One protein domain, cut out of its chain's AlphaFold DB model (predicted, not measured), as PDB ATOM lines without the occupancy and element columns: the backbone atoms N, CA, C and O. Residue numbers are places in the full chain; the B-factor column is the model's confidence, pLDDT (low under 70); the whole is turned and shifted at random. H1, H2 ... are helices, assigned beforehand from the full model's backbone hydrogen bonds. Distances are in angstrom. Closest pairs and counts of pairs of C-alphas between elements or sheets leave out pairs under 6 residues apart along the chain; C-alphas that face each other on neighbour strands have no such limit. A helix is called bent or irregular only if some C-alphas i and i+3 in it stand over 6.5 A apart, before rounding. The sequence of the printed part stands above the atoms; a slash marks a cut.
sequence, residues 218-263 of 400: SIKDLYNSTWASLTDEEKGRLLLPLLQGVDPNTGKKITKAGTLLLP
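Overview. This is residues 218 to 263 of the 400 residues of an uncharacterized protein of Cochliobolus sativus (strain ND90Pr / ATCC 201652) (UniProt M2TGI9). With little regular structure, this is a short helix, H1, set crosswise near the start of a longer one, H2, after which a long unnamed stretch, residues 244 to 263, loops beyond the other end of H2. The printed part has 46 residues with two named helices, H1 then H2, and no named strand; the class is all helix, with 18 residues in named elements. It is only just compact, close to loose, with a radius of gyration of the C-alphas of 11.3 A and spans of 29 by 22 by 16 A.

Arrangement. H1, residues 219 to 224, and H2, residues 232 to 243, touch, H2 with residues 234 to 238 alone. The closest C-alphas, of Leu 222 and Glu 234, are 7.3 A apart. The lines stand about perpendicular, at 77 degrees, that of H2 being a rough one. A short link of 7 residues joins them. In H1 every O i to N i+4 pair is within hydrogen-bond range; in H2, 6 of 8 are.

Along the chain. H1 begins at C-alpha 219 (2.561, 20.911, 20.231) and measures 8.8 A. H2 measures 15.2 A and ends at C-alpha 243 (13.368, 28.534, 29.671). H2 is irregular, but only just: C-alphas 238 and 241 are 6.6 A apart.

Size, cuts and confidence. The C-alphas farthest apart, of Ser 218 and Pro 263, are 30.1 A apart. The printed part has no cut. Mean pLDDT of the printed part is 86.2; residues 258 to 263 are under 70.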
ATOM      1  N   SER A 218       1.715  19.041  15.832       91.12
ATOM      2  CA  SER A 218       1.052  19.836  16.853       91.12
ATOM      3  C   SER A 218       1.867  19.776  18.144       91.12
ATOM      4  O   SER A 218       2.401  18.724  18.488       91.12
ATOM      5  N   ILE A 219       1.921  20.874  18.903       87.94
ATOM      6  CA  ILE A 219       2.561  20.911  20.231       87.94
ATOM      7  C   ILE A 219       2.045  19.768  21.114       87.94
ATOM      8  O   ILE A 219       2.814  19.138  21.834       87.94
ATOM      9  N   LYS A 220       0.752  19.443  21.003       90.38
ATOM     10  CA  LYS A 220       0.146  18.319  21.720       90.38
ATOM     11  C   LYS A 220       0.751  16.970  21.319       90.38
ATOM     12  O   LYS A 220       0.974  16.128  22.180       90.38
ATOM     13  N   ASP A 221       1.033  16.775  20.035       93.25
ATOM     14  CA  ASP A 221       1.645  15.542  19.534       93.25
ATOM     15  C   ASP A 221       3.104  15.441  19.986       93.25
ATOM     16  O   ASP A 221       3.561  14.359  20.348       93.25
ATOM     17  N   LEU A 222       3.809  16.575  20.049       93.38
ATOM     18  CA  LEU A 222       5.166  16.647  20.591       93.38
ATOM     19  C   LEU A 222       5.208  16.247  22.073       93.38
ATOM     20  O   LEU A 222       6.082  15.479  22.460       93.38
ATOM     21  N   TYR A 223       4.239  16.689  22.885       90.44
ATOM     22  CA  TYR A 223       4.128  16.279  24.294       90.44
ATOM     23  C   TYR A 223       3.793  14.795  24.484       90.44
ATOM     24  O   TYR A 223       4.177  14.213  25.494       90.44
ATOM     25  N   ASN A 224       3.091  14.184  23.528       94.69
ATOM     26  CA  ASN A 224       2.754  12.759  23.569       94.69
ATOM     27  C   ASN A 224       3.849  11.862  22.965       94.69
ATOM     28  O   ASN A 224       3.772  10.639  23.079       94.69
ATOM     29  N   SER A 225       4.844  12.446  22.295       95.06
ATOM     30  CA  SER A 225       5.944  11.715  21.665       95.06
ATOM     31  C   SER A 225       7.045  11.398  22.679       95.06
ATOM     32  O   SER A 225       7.256  12.124  23.650       95.06
ATOM     33  N   THR A 226       7.790  10.314  22.463       96.06
ATOM     34  CA  THR A 226       8.930   9.981  23.326       96.06
ATOM     35  C   THR A 226      10.076  10.963  23.091       96.06
ATOM     36  O   THR A 226      10.380  11.296  21.945       96.06
ATOM     37  N   TRP A 227      10.767  11.386  24.155       94.50
ATOM     38  CA  TRP A 227      11.848  12.383  24.070       94.50
ATOM     39  C   TRP A 227      12.944  12.024  23.050       94.50
ATOM     40  O   TRP A 227      13.475  12.896  22.366       94.50
ATOM     41  N   ALA A 228      13.254  10.731  22.915       95.50
ATOM     42  CA  ALA A 228      14.244  10.223  21.965       95.50
ATOM     43  C   ALA A 228      13.799  10.310  20.491       95.50
ATOM     44  O   ALA A 228      14.648  10.315  19.607       95.50
ATOM     45  N   SER A 229      12.490  10.378  20.223       95.00
ATOM     46  CA  SER A 229      11.932  10.479  18.863       95.00
ATOM     47  C   SER A 229      11.803  11.915  18.348       95.00
ATOM     48  O   SER A 229      11.495  12.119  17.172       95.00
ATOM     49  N   LEU A 230      12.026  12.898  19.224       94.62
ATOM     50  CA  LEU A 230      11.961  14.315  18.894       94.62
ATOM     51  C   LEU A 230      13.261  14.772  18.226       94.62
ATOM     52  O   LEU A 230      14.355  14.441  18.696       94.62
ATOM     53  N   THR A 231      13.153  15.583  17.174       95.56
ATOM     54  CA  THR A 231      14.327  16.279  16.623       95.56
ATOM     55  C   THR A 231      14.791  17.381  17.574       95.56
ATOM     56  O   THR A 231      14.047  17.819  18.457       95.56
ATOM     57  N   ASP A 232      16.021  17.862  17.416       94.25
ATOM     58  CA  ASP A 232      16.550  18.906  18.300       94.25
ATOM     59  C   ASP A 232      15.787  20.232  18.151       94.25
ATOM     60  O   ASP A 232      15.598  20.955  19.129       94.25
ATOM     61  N   GLU A 233      15.229  20.510  16.970       93.56
ATOM     62  CA  GLU A 233      14.317  21.636  16.763       93.56
ATOM     63  C   GLU A 233      12.995  21.460  17.522       93.56
ATOM     64  O   GLU A 233      12.485  22.422  18.098       93.56
ATOM     65  N   GLU A 234      12.431  20.250  17.547       94.12
ATOM     66  CA  GLU A 234      11.201  19.942  18.285       94.12
ATOM     67  C   GLU A 234      11.425  20.012  19.800       94.12
ATOM     68  O   GLU A 234      10.633  20.633  20.514       94.12
ATOM     69  N   LYS A 235      12.545  19.464  20.290       94.19
ATOM     70  CA  LYS A 235      12.973  19.617  21.690       94.19
ATOM     71  C   LYS A 235      13.139  21.090  22.041       94.19
ATOM     72  O   LYS A 235      12.652  21.533  23.079       94.19
ATOM     73  N   GLY A 236      13.763  21.861  21.149       93.69
ATOM     74  CA  GLY A 236      13.883  23.308  21.269       93.69
ATOM     75  C   GLY A 236      12.520  23.979  21.414       93.69
ATOM     76  O   GLY A 236      12.333  24.763  22.337       93.69
ATOM     77  N   ARG A 237      11.536  23.638  20.576       91.69
ATOM     78  CA  ARG A 237      10.173  24.198  20.663       91.69
ATOM     79  C   ARG A 237       9.464  23.880  21.981       91.69
ATOM     80  O   ARG A 237       8.689  24.714  22.438       91.69
ATOM     81  N   LEU A 238       9.723  22.721  22.586       91.69
ATOM     82  CA  LEU A 238       9.162  22.360  23.893       91.69
ATOM     83  C   LEU A 238       9.886  23.057  25.059       91.69
ATOM     84  O   LEU A 238       9.242  23.482  26.016       91.69
ATOM     85  N   LEU A 239      11.213  23.191  24.984       91.88
ATOM     86  CA  LEU A 239      12.047  23.728  26.066       91.88
ATOM     87  C   LEU A 239      12.157  25.254  26.072       91.88
ATOM     88  O   LEU A 239      12.187  25.857  27.142       91.88
ATOM     89  N   LEU A 240      12.230  25.899  24.904       92.38
ATOM     90  CA  LEU A 240      12.429  27.348  24.785       92.38
ATOM     91  C   LEU A 240      11.364  28.161  25.535       92.38
ATOM     92  O   LEU A 240      11.759  29.063  26.276       92.38
ATOM     93  N   PRO A 241      10.054  27.860  25.417       89.19
ATOM     94  CA  PRO A 241       9.032  28.560  26.189       89.19
ATOM     95  C   PRO A 241       9.274  28.435  27.694       89.19
ATOM     96  O   PRO A 241       9.274  29.442  28.396       89.19
ATOM     97  N   LEU A 242       9.594  27.232  28.178       87.69
ATOM     98  CA  LEU A 242       9.846  26.973  29.598       87.69
ATOM     99  C   LEU A 242      11.071  27.739  30.114       87.69
ATOM    100  O   LEU A 242      11.008  28.364  31.169       87.69
ATOM    101  N   LEU A 243      12.160  27.765  29.344       88.75
ATOM    102  CA  LEU A 243      13.368  28.534  29.671       88.75
ATOM    103  C   LEU A 243      13.103  30.045  29.693       88.75
ATOM    104  O   LEU A 243      13.673  30.775  30.506       88.75
ATOM    105  N   GLN A 244      12.201  30.518  28.833       90.19
ATOM    106  CA  GLN A 244      11.740  31.905  28.813       90.19
ATOM    107  C   GLN A 244      10.721  32.221  29.920       90.19
ATOM    108  O   GLN A 244      10.309  33.376  30.048       90.19
ATOM    109  N   GLY A 245      10.332  31.227  30.727       88.44
ATOM    110  CA  GLY A 245       9.312  31.369  31.763       88.44
ATOM    111  C   GLY A 245       7.910  31.559  31.185       88.44
ATOM    112  O   GLY A 245       7.080  32.214  31.805       88.44
ATOM    113  N   VAL A 246       7.651  31.046  29.982       89.69
ATOM    114  CA  VAL A 246       6.365  31.099  29.281       89.69
ATOM    115  C   VAL A 246       5.698  29.728  29.353       89.69
ATOM    116  O   VAL A 246       6.303  28.716  29.008       89.69
ATOM    117  N   ASP A 247       4.433  29.699  29.770       83.31
ATOM    118  CA  ASP A 247       3.619  28.490  29.728       83.31
ATOM    119  C   ASP A 247       3.363  28.093  28.267       83.31
ATOM    120  O   ASP A 247       2.753  28.869  27.525       83.31
ATOM    121  N   PRO A 248       3.792  26.897  27.837       80.00
ATOM    122  CA  PRO A 248       3.614  26.430  26.467       80.00
ATOM    123  C   PRO A 248       2.139  26.260  26.069       80.00
ATOM    124  O   PRO A 248       1.825  26.334  24.884       80.00
ATOM    125  N   ASN A 249       1.224  26.070  27.028       80.75
ATOM    126  CA  ASN A 249      -0.202  25.893  26.748       80.75
ATOM    127  C   ASN A 249      -0.959  27.220  26.674       80.75
ATOM    128  O   ASN A 249      -1.847  27.382  25.838       80.75
ATOM    129  N   THR A 250      -0.639  28.170  27.557       84.06
ATOM    130  CA  THR A 250      -1.365  29.451  27.638       84.06
ATOM    131  C   THR A 250      -0.633  30.618  26.982       84.06
ATOM    132  O   THR A 250      -1.234  31.672  26.777       84.06
ATOM    133  N   GLY A 251       0.657  30.467  26.672       85.31
ATOM    134  CA  GLY A 251       1.524  31.543  26.191       85.31
ATOM    135  C   GLY A 251       1.767  32.647  27.226       85.31
ATOM    136  O   GLY A 251       2.335  33.689  26.895       85.31
ATOM    137  N   LYS A 252       1.322  32.464  28.477       88.12
ATOM    138  CA  LYS A 252       1.461  33.462  29.542       88.12
ATOM    139  C   LYS A 252       2.806  33.303  30.237       88.12
ATOM    140  O   LYS A 252       3.266  32.189  30.470       88.12
ATOM    141  N   LYS A 253       3.434  34.423  30.603       88.44
ATOM    142  CA  LYS A 253       4.636  34.404  31.444       88.44
ATOM    143  C   LYS A 253       4.266  33.939  32.851       88.44
ATOM    144  O   LYS A 253       3.474  34.597  33.518       88.44
ATOM    145  N   ILE A 254       4.834  32.816  33.267       81.00
ATOM    146  CA  ILE A 254       4.677  32.219  34.596       81.00
ATOM    147  C   ILE A 254       5.734  32.777  35.548       81.00
ATOM    148  O   ILE A 254       5.437  33.083  36.698       81.00
ATOM    149  N   THR A 255       6.966  32.935  35.058       79.31
ATOM    150  CA  THR A 255       8.121  33.393  35.838       79.31
ATOM    151  C   THR A 255       9.078  34.210  34.964       79.31
ATOM    152  O   THR A 255       8.898  34.344  33.750       79.31
ATOM    153  N   LYS A 256      10.098  34.825  35.576       81.31
ATOM    154  CA  LYS A 256      11.162  35.513  34.834       81.31
ATOM    155  C   LYS A 256      11.992  34.458  34.085       81.31
ATOM    156  O   LYS A 256      12.270  33.391  34.630       81.31
ATOM    157  N   ALA A 257      12.395  34.740  32.847       73.88
ATOM    158  CA  ALA A 257      13.252  33.834  32.078       73.88
ATOM    159  C   ALA A 257      14.478  33.414  32.911       73.88
ATOM    160  O   ALA A 257      15.109  34.260  33.547       73.88
ATOM    161  N   GLY A 258      14.768  32.115  32.953       67.69
ATOM    162  CA  GLY A 258      15.854  31.553  33.761       67.69
ATOM    163  C   GLY A 258      15.553  31.338  35.253       67.69
ATOM    164  O   GLY A 258      16.336  30.665  35.910       67.69
ATOM    165  N   THR A 259      14.417  31.805  35.789       67.38
ATOM    166  CA  THR A 259      13.918  31.368  37.114       67.38
ATOM    167  C   THR A 259      13.078  30.101  36.985       67.38
ATOM    168  O   THR A 259      11.925  30.047  37.413       67.38
ATOM    169  N   LEU A 260      13.656  29.067  36.360       62.34
ATOM    170  CA  LEU A 260      13.206  27.712  36.660       62.34
ATOM    171  C   LEU A 260      13.360  27.556  38.174       62.34
ATOM    172  O   LEU A 260      14.394  27.956  38.712       62.34
ATOM    173  N   LEU A 261      12.291  27.109  38.841       59.78
ATOM    174  CA  LEU A 261      12.246  26.903  40.289       59.78
ATOM    175  C   LEU A 261      13.596  26.354  40.754       59.78
ATOM    176  O   LEU A 261      14.075  25.383  40.159       59.78
ATOM    177  N   LEU A 262      14.211  27.005  41.753       59.34
ATOM    178  CA  LEU A 262      15.434  26.474  42.351       59.34
ATOM    179  C   LEU A 262      15.190  24.989  42.639       59.34
ATOM    180  O   LEU A 262      14.087  24.653  43.094       59.34
ATOM    181  N   PRO A 263      16.160  24.106  42.327       62.06
ATOM    182  CA  PRO A 263      16.067  22.717  42.735       62.06
ATOM    183  C   PRO A 263      15.632  22.707  44.201       62.06
ATOM    184  O   PRO A 263      16.219  23.463  44.976       62.06
TER     185      PRO A 263